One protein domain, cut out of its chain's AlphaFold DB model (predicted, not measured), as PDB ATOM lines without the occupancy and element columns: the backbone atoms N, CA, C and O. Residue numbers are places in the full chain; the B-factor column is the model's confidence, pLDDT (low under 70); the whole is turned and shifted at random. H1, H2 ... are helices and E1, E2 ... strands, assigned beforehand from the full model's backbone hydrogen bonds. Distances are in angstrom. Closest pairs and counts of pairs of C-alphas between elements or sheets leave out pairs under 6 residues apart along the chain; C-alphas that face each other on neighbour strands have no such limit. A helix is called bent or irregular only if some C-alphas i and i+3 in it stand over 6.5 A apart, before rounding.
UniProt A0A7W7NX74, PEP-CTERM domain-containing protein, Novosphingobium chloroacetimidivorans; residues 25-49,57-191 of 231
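AT A GLANCE: This is residues 25 to 49 and 57 to 191 of the 231 residues of the protein "PEP-CTERM domain-containing protein" of Novosphingobium chloroacetimidivorans (UniProt A0A7W7NX74). One antiparallel sheet of seven strands curls like part of a barrel and folds back on itself, so that leaf E2 E4 E5 faces leaf E7 E1 E3, with E6 as the hinge. Helices H3 and H4 cover the outside of leaf E2 E4 E5, while the little helices H1 and H2 lie far from the mean of the C-alphas. The printed part has 160 residues, with four named helices and seven named strands in the order E1 E2 E3 H1 E4 E5 H2 H3 H4 E6 E7; the sheet's order is E2 E4 E5 E6 E7 E1 E3, and the class is mixed. It is compact, with a radius of gyration of the C-alphas of 15.2 A, yet elongated, spanning 52 by 32 by 29 A.

HOW THE PARTS SIT: E1, residues 25 to 33, is antiparallel to edge strand E3, residues 70 to 76 (N 29 and O 71, 2.9 A), and to E7, residues 177 to 191 (N 28 and O 185, 2.8 A), each pair within hydrogen-bond range. Edge strand E2, residues 39 to 45, is antiparallel to E4, residues 84 to 92, with N 43 and O 86 at 2.9 A. H1, residues 78 to 82, is irregular, C-alphas 78 and 81 being 7.3 A apart; it is over none of the strands, at a height over the sheet of 4.2 A, only just above the sheet's level. E4 and E5, residues 100 to 106, form a hairpin, with N 89 and O 103 at 2.8 A. H2, residues 115 to 118, is not on the sheet. H3, residues 124 to 135, is 8.1 A over the sheet and runs across it, at 86 degrees to E2 on the local plane; the C-alphas of Leu 102 and Ile 128 are its closest to E5, 6.0 A. H4, residues 141 to 160, is irregular, C-alphas 155 and 158 being 7.4 A apart, with a kink of 32 degrees near residue 154; it is over E2 and E4. H3 and H4 touch, through residues 141 to 149 of H4 alone, at a steep tilt of 61 degrees, opposite ways; their closest C-alphas, of Ala 130 and Ala 145, are 4.3 A apart. E6, residues 167 to 172, is antiparallel to E5 (N 104 and O 171, 2.9 A) and forms a hairpin with E7 (N 170 and O 180, 2.9 A). Every O i to N i+4 pair is within hydrogen-bond range in H3, 14 of 16 in H4 and 0 of 1 in H1, where O i to N i+3 gives 0 of 2; H2 is too short for such a pair.

IN THESE COORDINATES: E1 begins at C-alpha 25 (121.170, 116.072, 88.566) and is 25.1 A long. E4 and H4 each measure 26.6 A, and E7, the longest strand, 42.8 A, ending at C-alpha 191 (118.320, 111.474, 96.862).

THE WHOLE: The C-alphas of Pro 96 and Val 191, the two farthest apart, are 52.4 A apart. Residues 50 to 56 are not printed; C-alphas 49 and 57 are 18.3 A apart across the cut. Of the links printed whole, none is long. Mean pLDDT of the printed part is 83.0; 31 residues are under 70: 43 to 49, 57 to 61, 73 to 83, 95 to 98 and 138 to 141.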
ATOM      1  N   THR A  25     120.036 115.575  89.331       74.44
ATOM      2  CA  THR A  25     121.170 116.072  88.566       74.44
ATOM      3  C   THR A  25     121.209 117.587  88.669       74.44
ATOM      4  O   THR A  25     120.311 118.263  88.170       74.44
ATOM      5  N   THR A  26     122.281 118.125  89.246       80.00
ATOM      6  CA  THR A  26     122.573 119.562  89.215       80.00
ATOM      7  C   THR A  26     123.603 119.859  88.133       80.00
ATOM      8  O   THR A  26     124.689 119.281  88.112       80.00
ATOM      9  N   THR A  27     123.280 120.797  87.243       80.75
ATOM     10  CA  THR A  27     124.233 121.326  86.259       80.75
ATOM     11  C   THR A  27     124.800 122.650  86.749       80.75
ATOM     12  O   THR A  27     124.062 123.545  87.147       80.75
ATOM     13  N   ARG A  28     126.116 122.819  86.663       85.94
ATOM     14  CA  ARG A  28     126.817 124.057  86.996       85.94
ATOM     15  C   ARG A  28     127.537 124.589  85.763       85.94
ATOM     16  O   ARG A  28     128.414 123.912  85.241       85.94
ATOM     17  N   LEU A  29     127.222 125.813  85.343       88.25
ATOM     18  CA  LEU A  29     127.937 126.521  84.280       88.25
ATOM     19  C   LEU A  29     128.851 127.577  84.896       88.25
ATOM     20  O   LEU A  29     128.384 128.466  85.603       88.25
ATOM     21  N   THR A  30     130.149 127.493  84.626       91.81
ATOM     22  CA  THR A  30     131.147 128.459  85.100       91.81
ATOM     23  C   THR A  30     131.705 129.241  83.923       91.81
ATOM     24  O   THR A  30     132.298 128.658  83.015       91.81
ATOM     25  N   PHE A  31     131.525 130.559  83.939       92.94
ATOM     26  CA  PHE A  31     131.943 131.444  82.856       92.94
ATOM     27  C   PHE A  31     133.321 132.032  83.150       92.94
ATOM     28  O   PHE A  31     133.475 132.871  84.032       92.94
ATOM     29  N   ASN A  32     134.327 131.635  82.377       95.06
ATOM     30  CA  ASN A  32     135.678 132.192  82.426       95.06
ATOM     31  C   ASN A  32     135.849 133.208  81.286       95.06
ATOM     32  O   ASN A  32     136.644 133.001  80.366       95.06
ATOM     33  N   SER A  33     135.031 134.263  81.295       93.69
ATOM     34  CA  SER A  33     135.057 135.324  80.286       93.69
ATOM     35  C   SER A  33     136.141 136.373  80.563       93.69
ATOM     36  O   SER A  33     136.580 136.563  81.693       93.69
ATOM     37  N   GLN A  34     136.562 137.096  79.526       94.19
ATOM     38  CA  GLN A  34     137.480 138.237  79.635       94.19
ATOM     39  C   GLN A  34     136.789 139.512  80.145       94.19
ATOM     40  O   GLN A  34     137.457 140.454  80.563       94.19
ATOM     41  N   GLY A  35     135.456 139.560  80.105       92.81
ATOM     42  CA  GLY A  35     134.660 140.704  80.543       92.81
ATOM     43  C   GLY A  35     133.210 140.326  80.854       92.81
ATOM     44  O   GLY A  35     132.840 139.154  80.720       92.81
ATOM     45  N   PRO A  36     132.391 141.299  81.289       92.44
ATOM     46  CA  PRO A  36     130.987 141.063  81.596       92.44
ATOM     47  C   PRO A  36     130.160 140.789  80.330       92.44
ATOM     48  O   PRO A  36     130.427 141.359  79.269       92.44
ATOM     49  N   ILE A  37     129.138 139.947  80.467       92.62
ATOM     50  CA  ILE A  37     128.094 139.684  79.466       92.62
ATOM     51  C   ILE A  37     126.787 140.235  80.042       92.62
ATOM     52  O   ILE A  37     126.353 139.767  81.090       92.62
ATOM     53  N   GLN A  38     126.200 141.248  79.407       88.75
ATOM     54  CA  GLN A  38     125.119 142.063  79.986       88.75
ATOM     55  C   GLN A  38     123.723 141.552  79.627       88.75
ATOM     56  O   GLN A  38     122.795 141.607  80.425       88.75
ATOM     57  N   ASP A  39     123.579 141.004  78.424       84.00
ATOM     58  CA  ASP A  39     122.332 140.416  77.955       84.00
ATOM     59  C   ASP A  39     122.641 138.992  77.506       84.00
ATOM     60  O   ASP A  39     123.473 138.806  76.622       84.00
ATOM     61  N   SER A  40     122.040 137.971  78.116       79.25
ATOM     62  CA  SER A  40     122.381 136.579  77.803       79.25
ATOM     63  C   SER A  40     121.182 135.647  77.786       79.25
ATOM     64  O   SER A  40     120.253 135.802  78.575       79.25
ATOM     65  N   PHE A  41     121.274 134.641  76.922       77.25
ATOM     66  CA  PHE A  41     120.338 133.549  76.729       77.25
ATOM     67  C   PHE A  41     121.101 132.231  76.703       77.25
ATOM     68  O   PHE A  41     122.106 132.084  76.005       77.25
ATOM     69  N   SER A  42     120.587 131.231  77.406       71.88
ATOM     70  CA  SER A  42     121.059 129.859  77.261       71.88
ATOM     71  C   SER A  42     119.929 128.977  76.770       71.88
ATOM     72  O   SER A  42     118.813 129.031  77.284       71.88
ATOM     73  N   THR A  43     120.229 128.134  75.797       67.81
ATOM     74  CA  THR A  43     119.293 127.108  75.357       67.81
ATOM     75  C   THR A  43     119.898 125.764  75.644       67.81
ATOM     76  O   THR A  43     121.014 125.455  75.219       67.81
ATOM     77  N   LEU A  44     119.131 124.977  76.381       65.94
ATOM     78  CA  LEU A  44     119.392 123.573  76.554       65.94
ATOM     79  C   LEU A  44     118.767 122.822  75.377       65.94
ATOM     80  O   LEU A  44     117.556 122.887  75.143       65.94
ATOM     81  N   PHE A  45     119.602 122.087  74.658       62.09
ATOM     82  CA  PHE A  45     119.191 121.116  73.660       62.09
ATOM     83  C   PHE A  45     119.178 119.755  74.327       62.09
ATOM     84  O   PHE A  45     120.228 119.161  74.548       62.09
ATOM     85  N   GLY A  46     117.982 119.290  74.662       54.41
ATOM     86  CA  GLY A  46     117.817 118.066  75.417       54.41
ATOM     87  C   GLY A  46     116.426 117.510  75.268       54.41
ATOM     88  O   GLY A  46     115.452 118.128  75.694       54.41
ATOM     89  N   GLY A  47     116.324 116.381  74.579       45.09
ATOM     90  CA  GLY A  47     115.079 115.653  74.432       45.09
ATOM     91  C   GLY A  47     115.159 114.406  75.285       45.09
ATOM     92  O   GLY A  47     115.962 113.526  74.983       45.09
ATOM     93  N   ALA A  48     114.278 114.288  76.282       43.22
ATOM     94  CA  ALA A  48     113.922 112.981  76.822       43.22
ATOM     95  C   ALA A  48     113.673 112.040  75.636       43.22
ATOM     96  O   ALA A  48     112.973 112.421  74.686       43.22
ATOM     97  N   THR A  49     114.277 110.850  75.644       42.81
ATOM     98  CA  THR A  49     114.141 109.869  74.561       42.81
ATOM     99  C   THR A  49     112.655 109.643  74.256       42.81
ATOM    100  O   THR A  49     111.957 108.979  75.015       42.81
ATOM    101  N   LEU A  57     114.366 126.759  76.197       50.78
ATOM    102  CA  LEU A  57     114.994 128.064  76.320       50.78
ATOM    103  C   LEU A  57     114.875 128.490  77.781       50.78
ATOM    104  O   LEU A  57     113.769 128.748  78.260       50.78
ATOM    105  N   ASN A  58     115.997 128.516  78.495       59.41
ATOM    106  CA  ASN A  58     116.002 128.853  79.907       59.41
ATOM    107  C   ASN A  58     116.891 130.070  80.177       59.41
ATOM    108  O   ASN A  58     117.987 130.215  79.638       59.41
ATOM    109  N   THR A  59     116.373 130.930  81.050       56.31
ATOM    110  CA  THR A  59     116.851 132.257  81.469       56.31
ATOM    111  C   THR A  59     116.764 133.393  80.442       56.31
ATOM    112  O   THR A  59     117.650 133.617  79.624       56.31
ATOM    113  N   TYR A  60     115.672 134.157  80.587       55.78
ATOM    114  CA  TYR A  60     115.495 135.536  80.134       55.78
ATOM    115  C   TYR A  60     115.912 136.490  81.265       55.78
ATOM    116  O   TYR A  60     115.306 136.460  82.334       55.78
ATOM    117  N   GLY A  61     116.918 137.332  81.028       61.94
ATOM    118  CA  GLY A  61     117.193 138.534  81.828       61.94
ATOM    119  C   GLY A  61     117.682 138.360  83.254       61.94
ATOM    120  O   GLY A  61     117.231 139.049  84.169       61.94
ATOM    121  N   GLY A  62     118.649 137.460  83.433       70.25
ATOM    122  CA  GLY A  62     119.468 137.436  84.641       70.25
ATOM    123  C   GLY A  62     120.396 138.659  84.759       70.25
ATOM    124  O   GLY A  62     120.557 139.408  83.796       70.25
ATOM    125  N   PRO A  63     121.016 138.864  85.935       81.62
ATOM    126  CA  PRO A  63     122.063 139.869  86.108       81.62
ATOM    127  C   PRO A  63     123.252 139.604  85.173       81.62
ATOM    128  O   PRO A  63     123.485 138.455  84.787       81.62
ATOM    129  N   ASP A  64     124.033 140.648  84.881       88.31
ATOM    130  CA  ASP A  64     125.266 140.554  84.097       88.31
ATOM    131  C   ASP A  64     126.142 139.370  84.556       88.31
ATOM    132  O   ASP A  64     126.476 139.223  85.737       88.31
ATOM    133  N   ILE A  65     126.567 138.536  83.608       89.69
ATOM    134  CA  ILE A  65     127.508 137.447  83.862       89.69
ATOM    135  C   ILE A  65     128.912 138.043  83.892       89.69
ATOM    136  O   ILE A  65     129.479 138.403  82.860       89.69
ATOM    137  N   THR A  66     129.487 138.143  85.083       91.81
ATOM    138  CA  THR A  66     130.874 138.575  85.279       91.81
ATOM    139  C   THR A  66     131.861 137.406  85.152       91.81
ATOM    140  O   THR A  66     131.473 136.250  85.334       91.81
ATOM    141  N   PRO A  67     133.151 137.667  84.875       93.81
ATOM    142  CA  PRO A  67     134.180 136.630  84.916       93.81
ATOM    143  C   PRO A  67     134.172 135.854  86.242       93.81
ATOM    144  O   PRO A  67     134.202 136.447  87.320       93.81
ATOM    145  N   GLY A  68     134.132 134.525  86.163       90.94
ATOM    146  CA  GLY A  68     134.041 133.618  87.309       90.94
ATOM    147  C   GLY A  68     132.616 133.345  87.799       90.94
ATOM    148  O   GLY A  68     132.435 132.508  88.688       90.94
ATOM    149  N   THR A  69     131.593 133.998  87.232       89.69
ATOM    150  CA  THR A  69     130.198 133.741  87.601       89.69
ATOM    151  C   THR A  69     129.845 132.277  87.361       89.69
ATOM    152  O   THR A  69     130.125 131.692  86.312       89.69
ATOM    153  N   THR A  70     129.210 131.690  88.371       86.19
ATOM    154  CA  THR A  70     128.617 130.363  88.308       86.19
ATOM    155  C   THR A  70     127.105 130.502  88.206       86.19
ATOM    156  O   THR A  70     126.491 131.101  89.086       86.19
ATOM    157  N   LEU A  71     126.513 129.904  87.176       84.25
ATOM    158  CA  LEU A  71     125.070 129.737  87.054       84.25
ATOM    159  C   LEU A  71     124.700 128.283  87.347       84.25
ATOM    160  O   LEU A  71     125.355 127.354  86.870       84.25
ATOM    161  N   TYR A  72     123.649 128.096  88.137       78.62
ATOM    162  CA  TYR A  72     123.077 126.782  88.408       78.62
ATOM    163  C   TYR A  72     121.983 126.509  87.374       78.62
ATOM    164  O   TYR A  72     120.998 127.242  87.293       78.62
ATOM    165  N   GLY A  73     122.195 125.483  86.551       66.00
ATOM    166  CA  GLY A  73     121.172 124.909  85.687       66.00
ATOM    167  C   GLY A  73     120.147 124.139  86.520       66.00
ATOM    168  O   GLY A  73     120.446 123.698  87.629       66.00
ATOM    169  N   GLY A  74     118.926 124.016  86.000       61.22
ATOM    170  CA  GLY A  74     117.828 123.350  86.702       61.22
ATOM    171  C   GLY A  74     118.135 121.897  87.080       61.22
ATOM    172  O   GLY A  74     118.983 121.245  86.474       61.22
ATOM    173  N   THR A  75     117.408 121.407  88.079       58.69
ATOM    174  CA  THR A  75     117.429 120.018  88.551       58.69
ATOM    175  C   THR A  75     116.645 119.137  87.582       58.69
ATOM    176  O   THR A  75     115.469 119.421  87.330       58.69
ATOM    177  N   THR A  76     117.254 118.090  87.025       59.94
ATOM    178  CA  THR A  76     116.589 117.234  86.022       59.94
ATOM    179  C   THR A  76     116.776 115.737  86.271       59.94
ATOM    180  O   THR A  76     117.587 115.314  87.097       59.94
ATOM    181  N   THR A  77     115.945 114.949  85.578       61.19
ATOM    182  CA  THR A  77     115.880 113.479  85.604       61.19
ATOM    183  C   THR A  77     117.053 112.822  84.861       61.19
ATOM    184  O   THR A  77     117.749 113.477  84.091       61.19
ATOM    185  N   ASP A  78     117.217 111.507  85.032       58.59
ATOM    186  CA  ASP A  78     118.364 110.705  84.566       58.59
ATOM    187  C   ASP A  78     118.749 110.806  83.076       58.59
ATOM    188  O   ASP A  78     119.897 110.534  82.737       58.59
ATOM    189  N   ASP A  79     117.854 111.219  82.176       57.91
ATOM    190  CA  ASP A  79     118.134 111.262  80.727       57.91
ATOM    191  C   ASP A  79     118.980 112.472  80.273       57.91
ATOM    192  O   ASP A  79     119.340 112.578  79.101       57.91
ATOM    193  N   PHE A  80     119.343 113.374  81.187       61.22
ATOM    194  CA  PHE A  80     119.981 114.656  80.862       61.22
ATOM    195  C   PHE A  80     121.436 114.551  80.362       61.22
ATOM    196  O   PHE A  80     121.979 115.509  79.820       61.22
ATOM    197  N   TYR A  81     122.104 113.398  80.509       56.16
ATOM    198  CA  TYR A  81     123.516 113.231  80.110       56.16
ATOM    199  C   TYR A  81     123.765 113.347  78.596       56.16
ATOM    200  O   TYR A  81     124.916 113.461  78.170       56.16
ATOM    201  N   ALA A  82     122.715 113.290  77.773       63.56
ATOM    202  CA  ALA A  82     122.819 113.467  76.327       63.56
ATOM    203  C   ALA A  82     122.654 114.929  75.880       63.56
ATOM    204  O   ALA A  82     122.817 115.219  74.690       63.56
ATOM    205  N   ASP A  83     122.348 115.838  76.805       69.50
ATOM    206  CA  ASP A  83     121.963 117.193  76.451       69.50
ATOM    207  C   ASP A  83     123.183 118.072  76.147       69.50
ATOM    208  O   ASP A  83     124.296 117.897  76.663       69.50
ATOM    209  N   ALA A  84     122.967 119.046  75.271       76.62
ATOM    210  CA  ALA A  84     123.977 119.979  74.813       76.62
ATOM    211  C   ALA A  84     123.526 121.424  75.061       76.62
ATOM    212  O   ALA A  84     122.351 121.763  74.942       76.62
ATOM    213  N   TYR A  85     124.466 122.298  75.400       81.06
ATOM    214  CA  TYR A  85     124.211 123.709  75.658       81.06
ATOM    215  C   TYR A  85     124.637 124.563  74.481       81.06
ATOM    216  O   TYR A  85     125.706 124.379  73.902       81.06
ATOM    217  N   PHE A  86     123.819 125.561  74.186       86.94
ATOM    218  CA  PHE A  86     124.175 126.660  73.307       86.94
ATOM    219  C   PHE A  86     123.954 127.954  74.068       86.94
ATOM    220  O   PHE A  86     122.878 128.187  74.627       86.94
ATOM    221  N   PHE A  87     124.969 128.802  74.088       91.62
ATOM    222  CA  PHE A  87     124.906 130.060  74.810       91.62
ATOM    223  C   PHE A  87     125.001 131.228  73.839       91.62
ATOM    224  O   PHE A  87     125.883 131.259  72.986       91.62
ATOM    225  N   LEU A  88     124.122 132.206  74.009       92.81
ATOM    226  CA  LEU A  88     124.163 133.488  73.328       92.81
ATOM    227  C   LEU A  88     124.225 134.598  74.361       92.81
ATOM    228  O   LEU A  88     123.545 134.558  75.377       92.81
ATOM    229  N   GLY A  89     124.981 135.638  74.075       93.19
ATOM    230  CA  GLY A  89     124.906 136.849  74.860       93.19
ATOM    231  C   GLY A  89     125.493 138.040  74.146       93.19
ATOM    232  O   GLY A  89     125.927 137.952  73.001       93.19
ATOM    233  N   VAL A  90     125.494 139.166  74.833       94.00
ATOM    234  CA  VAL A  90     126.007 140.433  74.345       94.00
ATOM    235  C   VAL A  90     126.926 141.027  75.395       94.00
ATOM    236  O   VAL A  90     126.621 141.043  76.587       94.00
ATOM    237  N   ALA A  91     128.069 141.522  74.936       93.56
ATOM    238  CA  ALA A  91     129.030 142.227  75.767       93.56
ATOM    239  C   ALA A  91     129.320 143.623  75.189       93.56
ATOM    240  O   ALA A  91     129.111 143.858  73.993       93.56
ATOM    241  N   PRO A  92     129.849 144.555  75.997       90.12
ATOM    242  CA  PRO A  92     130.428 145.791  75.484       90.12
ATOM    243  C   PRO A  92     131.632 145.468  74.590       90.12
ATOM    244  O   PRO A  92     132.446 144.608  74.954       90.12
ATOM    245  N   SER A  93     131.770 146.140  73.443       85.06
ATOM    246  CA  SER A  93     133.013 146.078  72.661       85.06
ATOM    247  C   SER A  93     134.120 146.871  73.352       85.06
ATOM    248  O   SER A  93     133.871 147.888  74.000       85.06
ATOM    249  N   ALA A  94     135.357 146.390  73.211       74.06
ATOM    250  CA  ALA A  94     136.540 147.095  73.694       74.06
ATOM    251  C   ALA A  94     137.029 148.176  72.707       74.06
ATOM    252  O   ALA A  94     137.921 148.958  73.042       74.06
ATOM    253  N   ALA A  95     136.470 148.228  71.493       68.56
ATOM    254  CA  ALA A  95     136.848 149.200  70.478       68.56
ATOM    255  C   ALA A  95     136.352 150.620  70.839       68.56
ATOM    256  O   ALA A  95     135.235 150.778  71.340       68.56
ATOM    257  N   PRO A  96     137.132 151.684  70.567       44.62
ATOM    258  CA  PRO A  96     136.687 153.065  70.756       44.62
ATOM    259  C   PRO A  96     135.424 153.373  69.932       44.62
ATOM    260  O   PRO A  96     135.432 153.234  68.712       44.62
ATOM    261  N   GLY A  97     134.338 153.785  70.600       62.91
ATOM    262  CA  GLY A  97     133.018 153.981  69.976       62.91
ATOM    263  C   GLY A  97     132.229 152.685  69.740       62.91
ATOM    264  O   GLY A  97     131.220 152.710  69.041       62.91
ATOM    265  N   GLY A  98     132.705 151.568  70.297       54.31
ATOM    266  CA  GLY A  98     132.263 150.218  69.985       54.31
ATOM    267  C   GLY A  98     130.790 149.958  70.269       54.31
ATOM    268  O   GLY A  98     130.305 150.082  71.395       54.31
ATOM    269  N   THR A  99     130.101 149.529  69.216       81.00
ATOM    270  CA  THR A  99     128.848 148.784  69.272       81.00
ATOM    271  C   THR A  99     128.964 147.591  70.223       81.00
ATOM    272  O   THR A  99     130.042 147.083  70.518       81.00
ATOM    273  N   ARG A 100     127.827 147.120  70.724       90.81
ATOM    274  CA  ARG A 100     127.725 145.815  71.386       90.81
ATOM    275  C   ARG A 100     128.299 144.706  70.494       90.81
ATOM    276  O   ARG A 100     128.262 144.823  69.272       90.81
ATOM    277  N   ARG A 101     128.792 143.631  71.107       92.12
ATOM    278  CA  ARG A 101     129.313 142.449  70.408       92.12
ATOM    279  C   ARG A 101     128.519 141.204  70.747       92.12
ATOM    280  O   ARG A 101     128.158 141.020  71.910       92.12
ATOM    281  N   LEU A 102     128.297 140.346  69.752       94.50
ATOM    282  CA  LEU A 102     127.663 139.055  69.965       94.50
ATOM    283  C   LEU A 102     128.674 138.077  70.566       94.50
ATOM    284  O   LEU A 102     129.746 137.837  70.004       94.50
ATOM    285  N   ILE A 103     128.309 137.505  71.708       95.44
ATOM    286  CA  ILE A 103     129.029 136.432  72.379       95.44
ATOM    287  C   ILE A 103     128.317 135.120  72.086       95.44
ATOM    288  O   ILE A 103     127.138 134.958  72.395       95.44
ATOM    289  N   LEU A 104     129.051 134.166  71.525       94.88
ATOM    290  CA  LEU A 104     128.554 132.825  71.258       94.88
ATOM    291  C   LEU A 104     129.371 131.803  72.053       94.88
ATOM    292  O   LEU A 104     130.593 131.758  71.927       94.88
ATOM    293  N   GLY A 105     128.694 130.998  72.873       94.44
ATOM    294  CA  GLY A 105     129.278 129.893  73.629       94.44
ATOM    295  C   GLY A 105     128.966 128.549  72.981       94.44
ATOM    296  O   GLY A 105     127.805 128.141  72.947       94.44
ATOM    297  N   VAL A 106     129.999 127.883  72.461       93.88
ATOM    298  CA  VAL A 106     129.887 126.702  71.581       93.88
ATOM    299  C   VAL A 106     130.981 125.663  71.837       93.88
ATOM    300  O   VAL A 106     131.937 125.915  72.559       93.88
ATOM    301  N   ASN A 107     130.869 124.483  71.235       94.00
ATOM    302  CA  ASN A 107     131.779 123.342  71.409       94.00
ATOM    303  C   ASN A 107     133.156 123.466  70.736       94.00
ATOM    304  O   ASN A 107     133.986 122.572  70.886       94.00
ATOM    305  N   GLN A 108     133.418 124.551  70.010       94.50
ATOM    306  CA  GLN A 108     134.675 124.757  69.299       94.50
ATOM    307  C   GLN A 108     135.104 126.222  69.328       94.50
ATOM    308  O   GLN A 108     134.277 127.128  69.402       94.50
ATOM    309  N   ASN A 109     136.410 126.461  69.247       94.88
ATOM    310  CA  ASN A 109     136.946 127.813  69.177       94.88
ATOM    311  C   ASN A 109     136.675 128.416  67.790       94.88
ATOM    312  O   ASN A 109     137.185 127.915  66.789       94.88
ATOM    313  N   LEU A 110     135.892 129.496  67.744       95.50
ATOM    314  CA  LEU A 110     135.566 130.224  66.514       95.50
ATOM    315  C   LEU A 110     136.379 131.521  66.367       95.50
ATOM    316  O   LEU A 110     136.094 132.328  65.483       95.50
ATOM    317  N   ALA A 111     137.399 131.741  67.203       95.25
ATOM    318  CA  ALA A 111     138.288 132.890  67.067       95.25
ATOM    319  C   ALA A 111     138.946 132.926  65.674       95.25
ATOM    320  O   ALA A 111     139.391 131.909  65.138       95.25
ATOM    321  N   GLY A 112     139.001 134.117  65.087       94.75
ATOM    322  CA  GLY A 112     139.481 134.388  63.736       94.75
ATOM    323  C   GLY A 112     138.443 134.161  62.634       94.75
ATOM    324  O   GLY A 112     138.705 134.525  61.491       94.75
ATOM    325  N   GLN A 113     137.275 133.590  62.945       95.19
ATOM    326  CA  GLN A 113     136.192 133.398  61.980       95.19
ATOM    327  C   GLN A 113     135.258 134.613  61.964       95.19
ATOM    328  O   GLN A 113     134.960 135.190  63.011       95.19
ATOM    329  N   SER A 114     134.757 134.987  60.785       94.44
ATOM    330  CA  SER A 114     133.756 136.053  60.668       94.44
ATOM    331  C   SER A 114     132.339 135.507  60.848       94.44
ATOM    332  O   SER A 114     132.010 134.424  60.357       94.44
ATOM    333  N   PHE A 115     131.473 136.285  61.505       95.12
ATOM    334  CA  PHE A 115     130.071 135.911  61.712       95.12
ATOM    335  C   PHE A 115     129.358 135.630  60.386       95.12
ATOM    336  O   PHE A 115     128.780 134.564  60.203       95.12
ATOM    337  N   ALA A 116     129.481 136.550  59.426       95.75
ATOM    338  CA  ALA A 116     128.834 136.439  58.120       95.75
ATOM    339  C   ALA A 116     129.296 135.214  57.308       95.75
ATOM    340  O   ALA A 116     128.534 134.704  56.492       95.75
ATOM    341  N   SER A 117     130.523 134.720  57.529       95.12
ATOM    342  CA  SER A 117     130.994 133.500  56.865       95.12
ATOM    343  C   SER A 117     130.411 132.234  57.488       95.12
ATOM    344  O   SER A 117     130.163 131.272  56.765       95.12
ATOM    345  N   LEU A 118     130.234 132.202  58.811       95.38
ATOM    346  CA  LEU A 118     129.695 131.036  59.516       95.38
ATOM    347  C   LEU A 118     128.166 130.971  59.449       95.38
ATOM    348  O   LEU A 118     127.600 129.882  59.366       95.38
ATOM    349  N   PHE A 119     127.506 132.129  59.467       96.12
ATOM    350  CA  PHE A 119     126.055 132.260  59.567       96.12
ATOM    351  C   PHE A 119     125.505 133.184  58.468       96.12
ATOM    352  O   PHE A 119     124.908 134.216  58.766       96.12
ATOM    353  N   PRO A 120     125.666 132.830  57.179       96.56
ATOM    354  CA  PRO A 120     125.372 133.730  56.057       96.56
ATOM    355  C   PRO A 120     123.896 134.139  55.935       96.56
ATOM    356  O   PRO A 120     123.573 135.067  55.201       96.56
ATOM    357  N   THR A 121     122.989 133.441  56.622       97.25
ATOM    358  CA  THR A 121     121.549 133.738  56.631       97.25
ATOM    359  C   THR A 121     121.122 134.671  57.764       97.25
ATOM    360  O   THR A 121     119.938 134.984  57.853       97.25
ATOM    361  N   TYR A 122     122.043 135.092  58.637       96.62
ATOM    362  CA  TYR A 122     121.753 135.961  59.777       96.62
ATOM    363  C   TYR A 122     122.645 137.196  59.766       96.62
ATOM    364  O   TYR A 122     123.797 137.156  59.338       96.62
ATOM    365  N   ASP A 123     122.097 138.289  60.283       95.69
ATOM    366  CA  ASP A 123     122.826 139.525  60.533       95.69
ATOM    367  C   ASP A 123     123.207 139.606  62.020       95.69
ATOM    368  O   ASP A 123     122.360 139.408  62.896       95.69
ATOM    369  N   GLU A 124     124.488 139.865  62.308       94.31
ATOM    370  CA  GLU A 124     124.996 139.938  63.686       94.31
ATOM    371  C   GLU A 124     124.322 141.080  64.462       94.31
ATOM    372  O   GLU A 124     123.912 140.890  65.607       94.31
ATOM    373  N   GLY A 125     124.163 142.247  63.829       93.25
ATOM    374  CA  GLY A 125     123.541 143.423  64.437       93.25
ATOM    375  C   GLY A 125     122.082 143.170  64.805       93.25
ATOM    376  O   GLY A 125     121.679 143.425  65.937       93.25
ATOM    377  N   ALA A 126     121.317 142.564  63.896       93.62
ATOM    378  CA  ALA A 126     119.930 142.185  64.140       93.62
ATOM    379  C   ALA A 126     119.791 141.193  65.307       93.62
ATOM    380  O   ALA A 126     118.849 141.303  66.093       93.62
ATOM    381  N   LEU A 127     120.722 140.241  65.456       93.56
ATOM    382  CA  LEU A 127     120.740 139.326  66.602       93.56
ATOM    383  C   LEU A 127     121.073 140.044  67.911       93.56
ATOM    384  O   LEU A 127     120.426 139.781  68.920       93.56
ATOM    385  N   ILE A 128     122.042 140.961  67.902       93.00
ATOM    386  CA  ILE A 128     122.376 141.787  69.069       93.00
ATOM    387  C   ILE A 128     121.156 142.608  69.502       93.00
ATOM    388  O   ILE A 128     120.775 142.568  70.673       93.00
ATOM    389  N   ASP A 129     120.514 143.306  68.567       91.06
ATOM    390  CA  ASP A 129     119.332 144.124  68.840       91.06
ATOM    391  C   ASP A 129     118.158 143.272  69.335       91.06
ATOM    392  O   ASP A 129     117.449 143.670  70.262       91.06
ATOM    393  N   ALA A 130     117.983 142.071  68.777       90.62
ATOM    394  CA  ALA A 130     116.988 141.116  69.243       90.62
ATOM    395  C   ALA A 130     117.264 140.651  70.681       90.62
ATOM    396  O   ALA A 130     116.355 140.674  71.507       90.62
ATOM    397  N   ILE A 131     118.505 140.277  71.006       89.56
ATOM    398  CA  ILE A 131     118.907 139.835  72.351       89.56
ATOM    399  C   ILE A 131     118.651 140.944  73.376       89.56
ATOM    400  O   ILE A 131     117.990 140.714  74.390       89.56
ATOM    401  N   VAL A 132     119.107 142.165  73.091       89.12
ATOM    402  CA  VAL A 132     118.889 143.325  73.966       89.12
ATOM    403  C   VAL A 132     117.398 143.632  74.094       89.12
ATOM    404  O   VAL A 132     116.902 143.874  75.193       89.12
ATOM    405  N   GLY A 133     116.664 143.639  72.979       87.88
ATOM    406  CA  GLY A 133     115.236 143.957  72.953       87.88
ATOM    407  C   GLY A 133     114.393 142.961  73.749       87.88
ATOM    408  O   GLY A 133     113.468 143.372  74.459       87.88
ATOM    409  N   LEU A 134     114.747 141.671  73.674       86.81
ATOM    410  CA  LEU A 134     114.170 140.611  74.500       86.81
ATOM    411  C   LEU A 134     114.483 140.826  75.980       86.81
ATOM    412  O   LEU A 134     113.582 140.682  76.805       86.81
ATOM    413  N   ASN A 135     115.720 141.200  76.317       84.25
ATOM    414  CA  ASN A 135     116.117 141.420  77.704       84.25
ATOM    415  C   ASN A 135     115.445 142.659  78.324       84.25
ATOM    416  O   ASN A 135     115.014 142.651  79.473       84.25
ATOM    417  N   ALA A 136     115.250 143.709  77.525       84.94
ATOM    418  CA  ALA A 136     114.532 144.913  77.932       84.94
ATOM    419  C   ALA A 136     113.014 144.700  78.126       84.94
ATOM    420  O   ALA A 136     112.324 145.617  78.573       84.94
ATOM    421  N   GLY A 137     112.466 143.534  77.761       74.69
ATOM    422  CA  GLY A 137     111.045 143.218  77.933       74.69
ATOM    423  C   GLY A 137     110.097 144.086  77.092       74.69
ATOM    424  O   GLY A 137     108.941 144.289  77.464       74.69
ATOM    425  N   THR A 138     110.560 144.636  75.965       68.44
ATOM    426  CA  THR A 138     109.752 145.566  75.157       68.44
ATOM    427  C   THR A 138     108.754 144.822  74.248       68.44
ATOM    428  O   THR A 138     109.115 144.068  73.344       68.44
ATOM    429  N   ALA A 139     107.457 145.027  74.501       48.44
ATOM    430  CA  ALA A 139     106.365 144.161  74.035       48.44
ATOM    431  C   ALA A 139     106.062 144.093  72.513       48.44
ATOM    432  O   ALA A 139     105.505 143.076  72.105       48.44
ATOM    433  N   PRO A 140     106.412 145.051  71.625       58.97
ATOM    434  CA  PRO A 140     106.288 144.812  70.182       58.97
ATOM    435  C   PRO A 140     107.517 144.108  69.578       58.97
ATOM    436  O   PRO A 140     107.390 143.431  68.560       58.97
ATOM    437  N   ALA A 141     108.691 144.217  70.212       61.84
ATOM    438  CA  ALA A 141     109.926 143.590  69.743       61.84
ATOM    439  C   ALA A 141     109.978 142.092  70.064       61.84
ATOM    440  O   ALA A 141     110.632 141.340  69.347       61.84
ATOM    441  N   PHE A 142     109.249 141.646  71.097       77.81
ATOM    442  CA  PHE A 142     109.320 140.268  71.577       77.81
ATOM    443  C   PHE A 142     109.049 139.240  70.474       77.81
ATOM    444  O   PHE A 142     109.839 138.325  70.307       77.81
ATOM    445  N   GLY A 143     107.989 139.405  69.674       85.81
ATOM    446  CA  GLY A 143     107.631 138.422  68.645       85.81
ATOM    447  C   GLY A 143     108.719 138.232  67.583       85.81
ATOM    448  O   GLY A 143     109.140 137.108  67.328       85.81
ATOM    449  N   GLN A 144     109.201 139.320  66.978       89.75
ATOM    450  CA  GLN A 144     110.216 139.242  65.918       89.75
ATOM    451  C   GLN A 144     111.595 138.870  66.468       89.75
ATOM    452  O   GLN A 144     112.262 138.007  65.900       89.75
ATOM    453  N   ALA A 145     112.000 139.466  67.591       89.19
ATOM    454  CA  ALA A 145     113.278 139.173  68.226       89.19
ATOM    455  C   ALA A 145     113.344 137.718  68.712       89.19
ATOM    456  O   ALA A 145     114.345 137.037  68.498       89.19
ATOM    457  N   PHE A 146     112.251 137.209  69.290       88.31
ATOM    458  CA  PHE A 146     112.133 135.809  69.687       88.31
ATOM    459  C   PHE A 146     112.286 134.882  68.488       88.31
ATOM    460  O   PHE A 146     113.079 133.948  68.542       88.31
ATOM    461  N   GLN A 147     111.551 135.133  67.402       90.69
ATOM    462  CA  GLN A 147     111.622 134.313  66.190       90.69
ATOM    463  C   GLN A 147     113.026 134.323  65.575       90.69
ATOM    464  O   GLN A 147     113.515 133.275  65.165       90.69
ATOM    465  N   LEU A 148     113.707 135.472  65.574       92.56
ATOM    466  CA  LEU A 148     115.081 135.567  65.081       92.56
ATOM    467  C   LEU A 148     116.057 134.744  65.937       92.56
ATOM    468  O   LEU A 148     116.801 133.924  65.400       92.56
ATOM    469  N   VAL A 149     116.040 134.931  67.262       91.00
ATOM    470  CA  VAL A 149     116.952 134.234  68.187       91.00
ATOM    471  C   VAL A 149     116.661 132.733  68.220       91.00
ATOM    472  O   VAL A 149     117.582 131.925  68.102       91.00
ATOM    473  N   SER A 150     115.389 132.342  68.322       87.81
ATOM    474  CA  SER A 150     114.985 130.929  68.320       87.81
ATOM    475  C   SER A 150     115.262 130.245  66.982       87.81
ATOM    476  O   SER A 150     115.734 129.111  66.980       87.81
ATOM    477  N   GLY A 151     115.050 130.923  65.849       91.25
ATOM    478  CA  GLY A 151     115.395 130.407  64.524       91.25
ATOM    479  C   GLY A 151     116.896 130.160  64.375       91.25
ATOM    480  O   GLY A 151     117.305 129.081  63.939       91.25
ATOM    481  N   PHE A 152     117.720 131.109  64.834       93.06
ATOM    482  CA  PHE A 152     119.178 130.969  64.844       93.06
ATOM    483  C   PHE A 152     119.624 129.763  65.680       93.06
ATOM    484  O   PHE A 152     120.398 128.922  65.221       93.06
ATOM    485  N   GLN A 153     119.089 129.645  66.894       88.62
ATOM    486  CA  GLN A 153     119.374 128.530  67.794       88.62
ATOM    487  C   GLN A 153     118.891 127.187  67.239       88.62
ATOM    488  O   GLN A 153     119.613 126.200  67.335       88.62
ATOM    489  N   ALA A 154     117.708 127.126  66.630       86.69
ATOM    490  CA  ALA A 154     117.187 125.900  66.034       86.69
ATOM    491  C   ALA A 154     118.047 125.427  64.852       86.69
ATOM    492  O   ALA A 154     118.284 124.231  64.700       86.69
ATOM    493  N   GLN A 155     118.540 126.360  64.034       90.81
ATOM    494  CA  GLN A 155     119.350 126.043  62.862       90.81
ATOM    495  C   GLN A 155     120.775 125.603  63.223       90.81
ATOM    496  O   GLN A 155     121.287 124.657  62.626       90.81
ATOM    497  N   PHE A 156     121.424 126.279  64.174       90.94
ATOM    498  CA  PHE A 156     122.855 126.088  64.451       90.94
ATOM    499  C   PHE A 156     123.160 125.425  65.795       90.94
ATOM    500  O   PHE A 156     124.251 124.884  65.974       90.94
ATOM    501  N   GLY A 157     122.206 125.416  66.724       86.56
ATOM    502  CA  GLY A 157     122.342 124.803  68.042       86.56
ATOM    503  C   GLY A 157     122.840 123.359  67.978       86.56
ATOM    504  O   GLY A 157     123.894 123.087  68.543       86.56
ATOM    505  N   PRO A 158     122.196 122.450  67.223       85.75
ATOM    506  CA  PRO A 158     122.624 121.051  67.153       85.75
ATOM    507  C   PRO A 158     124.068 120.843  66.670       85.75
ATOM    508  O   PRO A 158     124.713 119.877  67.066       85.75
ATOM    509  N   GLN A 159     124.583 121.736  65.817       89.19
ATOM    510  CA  GLN A 159     125.946 121.640  65.287       89.19
ATOM    511  C   GLN A 159     126.992 122.125  66.298       89.19
ATOM    512  O   GLN A 159     128.061 121.526  66.427       89.19
ATOM    513  N   TYR A 160     126.701 123.226  66.987       90.19
ATOM    514  CA  TYR A 160     127.692 123.938  67.789       90.19
ATOM    515  C   TYR A 160     127.487 123.811  69.302       90.19
ATOM    516  O   TYR A 160     128.295 124.332  70.071       90.19
ATOM    517  N   ALA A 161     126.433 123.136  69.758       87.06
ATOM    518  CA  ALA A 161     126.191 122.954  71.179       87.06
ATOM    519  C   ALA A 161     127.292 122.102  71.838       87.06
ATOM    520  O   ALA A 161     127.803 121.138  71.257       87.06
ATOM    521  N   PHE A 162     127.684 122.479  73.055       85.19
ATOM    522  CA  PHE A 162     128.703 121.792  73.851       85.19
ATOM    523  C   PHE A 162     128.075 120.875  74.889       85.19
ATOM    524  O   PHE A 162     126.994 121.145  75.400       85.19
ATOM    525  N   LYS A 163     128.761 119.773  75.198       82.25
ATOM    526  CA  LYS A 163     128.277 118.792  76.168       82.25
ATOM    527  C   LYS A 163     128.266 119.347  77.592       82.25
ATOM    528  O   LYS A 163     129.068 120.210  77.955       82.25
ATOM    529  N   LEU A 164     127.378 118.779  78.395       75.12
ATOM    530  CA  LEU A 164     127.153 119.086  79.805       75.12
ATOM    531  C   LEU A 164     128.290 118.739  80.772       75.12
ATOM    532  O   LEU A 164     128.319 119.222  81.898       75.12
ATOM    533  N   ASP A 165     129.249 117.944  80.331       79.75
ATOM    534  CA  ASP A 165     130.451 117.563  81.072       79.75
ATOM    535  C   ASP A 165     131.724 118.138  80.424       79.75
ATOM    536  O   ASP A 165     132.837 117.665  80.655       79.75
ATOM    537  N   GLY A 166     131.555 119.155  79.572       85.75
ATOM    538  CA  GLY A 166     132.598 119.674  78.703       85.75
ATOM    539  C   GLY A 166     133.034 121.107  78.990       85.75
ATOM    540  O   GLY A 166     132.547 121.811  79.875       85.75
ATOM    541  N   THR A 167     133.984 121.551  78.168       92.38
ATOM    542  CA  THR A 167     134.369 122.959  78.059       92.38
ATOM    543  C   THR A 167     133.876 123.504  76.723       92.38
ATOM    544  O   THR A 167     134.261 123.004  75.669       92.38
ATOM    545  N   GLY A 168     133.026 124.525  76.778       93.31
ATOM    546  CA  GLY A 168     132.667 125.371  75.648       93.31
ATOM    547  C   GLY A 168     133.608 126.571  75.517       93.31
ATOM    548  O   GLY A 168     134.273 126.989  76.468       93.31
ATOM    549  N   PHE A 169     133.641 127.158  74.329       95.88
ATOM    550  CA  PHE A 169     134.407 128.347  73.986       95.88
ATOM    551  C   PHE A 169     133.459 129.521  73.788       95.88
ATOM    552  O   PHE A 169     132.489 129.414  73.041       95.88
ATOM    553  N   LEU A 170     133.762 130.646  74.431       95.88
ATOM    554  CA  LEU A 170     133.087 131.918  74.204       95.88
ATOM    555  C   LEU A 170     133.840 132.668  73.105       95.88
ATOM    556  O   LEU A 170     135.023 132.970  73.265       95.88
ATOM    557  N   THR A 171     133.163 133.000  72.012       95.69
ATOM    558  CA  THR A 171     133.724 133.799  70.913       95.69
ATOM    559  C   THR A 171     132.972 135.120  70.792       95.69
ATOM    560  O   THR A 171     131.744 135.127  70.825       95.69
ATOM    561  N   ALA A 172     133.713 136.219  70.648       94.31
ATOM    562  CA  ALA A 172     133.193 137.550  70.350       94.31
ATOM    563  C   ALA A 172     133.331 137.834  68.848       94.31
ATOM    564  O   ALA A 172     134.447 138.014  68.357       94.31
ATOM    565  N   PHE A 173     132.219 137.873  68.116       90.12
ATOM    566  CA  PHE A 173     132.262 137.897  66.650       90.12
ATOM    567  C   PHE A 173     132.634 139.236  66.026       90.12
ATOM    568  O   PHE A 173     133.456 139.247  65.111       90.12
ATOM    569  N   SER A 174     132.127 140.348  66.555       83.25
ATOM    570  CA  SER A 174     132.459 141.692  66.065       83.25
ATOM    571  C   SER A 174     133.968 141.999  66.049       83.25
ATOM    572  O   SER A 174     134.411 142.908  65.354       83.25
ATOM    573  N   GLU A 175     134.760 141.261  66.832       81.62
ATOM    574  CA  GLU A 175     136.219 141.385  66.933       81.62
ATOM    575  C   GLU A 175     136.945 140.125  66.417       81.62
ATOM    576  O   GLU A 175     138.162 140.134  66.247       81.62
ATOM    577  N   GLY A 176     136.216 139.033  66.156       83.12
ATOM    578  CA  GLY A 176     136.780 137.733  65.796       83.12
ATOM    579  C   GLY A 176     137.705 137.158  66.874       83.12
ATOM    580  O   GLY A 176     138.598 136.375  66.563       83.12
ATOM    581  N   THR A 177     137.553 137.548  68.137       90.38
ATOM    582  CA  THR A 177     138.468 137.155  69.217       90.38
ATOM    583  C   THR A 177     137.841 136.129  70.152       90.38
ATOM    584  O   THR A 177     136.637 136.148  70.417       90.38
ATOM    585  N   GLY A 178     138.677 135.260  70.721       93.56
ATOM    586  CA  GLY A 178     138.268 134.418  71.843       93.56
ATOM    587  C   GLY A 178     137.930 135.290  73.051       93.56
ATOM    588  O   GLY A 178     138.766 136.073  73.494       93.56
ATOM    589  N   PHE A 179     136.712 135.151  73.566       95.00
ATOM    590  CA  PHE A 179     136.191 135.913  74.699       95.00
ATOM    591  C   PHE A 179     136.324 135.161  76.030       95.00
ATOM    592  O   PHE A 179     136.239 135.773  77.091       95.00
ATOM    593  N   GLY A 180     136.545 133.845  76.002       96.06
ATOM    594  CA  GLY A 180     136.720 133.030  77.203       96.06
ATOM    595  C   GLY A 180     136.277 131.584  77.015       96.06
ATOM    596  O   GLY A 180     136.171 131.097  75.889       96.06
ATOM    597  N   THR A 181     135.985 130.904  78.120       96.44
ATOM    598  CA  THR A 181     135.421 129.544  78.117       96.44
ATOM    599  C   THR A 181     134.204 129.436  79.029       96.44
ATOM    600  O   THR A 181     134.030 130.230  79.953       96.44
ATOM    601  N   ILE A 182     133.359 128.441  78.766       93.50
ATOM    602  CA  ILE A 182     132.307 127.988  79.678       93.50
ATOM    603  C   ILE A 182     132.685 126.578  80.112       93.50
ATOM    604  O   ILE A 182     132.852 125.706  79.265       93.50
ATOM    605  N   THR A 183     132.829 126.337  81.407       92.94
ATOM    606  CA  THR A 183     133.020 124.983  81.933       92.94
ATOM    607  C   THR A 183     131.712 124.501  82.521       92.94
ATOM    608  O   THR A 183     131.154 125.169  83.395       92.94
ATOM    609  N   THR A 184     131.248 123.341  82.072       87.88
ATOM    610  CA  THR A 184     130.068 122.704  82.642       87.88
ATOM    611  C   THR A 184     130.483 121.566  83.555       87.88
ATOM    612  O   THR A 184     131.382 120.786  83.246       87.88
ATOM    613  N   THR A 185     129.861 121.494  84.722       87.31
ATOM    614  CA  THR A 185     130.044 120.395  85.664       87.31
ATOM    615  C   THR A 185     128.679 119.870  86.052       87.31
ATOM    616  O   THR A 185     127.826 120.638  86.492       87.31
ATOM    617  N   GLN A 186     128.484 118.568  85.894       83.94
ATOM    618  CA  GLN A 186     127.264 117.879  86.279       83.94
ATOM    619  C   GLN A 186     127.544 117.075  87.547       83.94
ATOM    620  O   GLN A 186     128.489 116.286  87.596       83.94
ATOM    621  N   THR A 187     126.748 117.301  88.586       84.75
ATOM    622  CA  THR A 187     126.799 116.536  89.830       84.75
ATOM    623  C   THR A 187     125.481 115.810  90.005       84.75
ATOM    624  O   THR A 187     124.431 116.441  90.110       84.75
ATOM    625  N   THR A 188     125.552 114.484  90.023       82.44
ATOM    626  CA  THR A 188     124.396 113.621  90.253       82.44
ATOM    627  C   THR A 188     124.388 113.223  91.709       82.44
ATOM    628  O   THR A 188     125.281 112.511  92.175       82.44
ATOM    629  N   GLU A 189     123.388 113.702  92.432       83.00
ATOM    630  CA  GLU A 189     123.174 113.354  93.823       83.00
ATOM    631  C   GLU A 189     122.077 112.297  93.906       83.00
ATOM    632  O   GLU A 189     121.008 112.399  93.299       83.00
ATOM    633  N   TYR A 190     122.375 111.233  94.645       81.44
ATOM    634  CA  TYR A 190     121.385 110.226  94.979       81.44
ATOM    635  C   TYR A 190     120.538 110.775  96.120       81.44
ATOM    636  O   TYR A 190     121.022 110.869  97.252       81.44
ATOM    637  N   VAL A 191     119.288 111.127  95.829       77.94
ATOM    638  CA  VAL A 191     118.320 111.474  96.862       77.94
ATOM    639  C   VAL A 191     117.673 110.156  97.278       77.94
ATOM    640  O   VAL A 191     116.873 109.602  96.517       77.94
TER     641      VAL A 191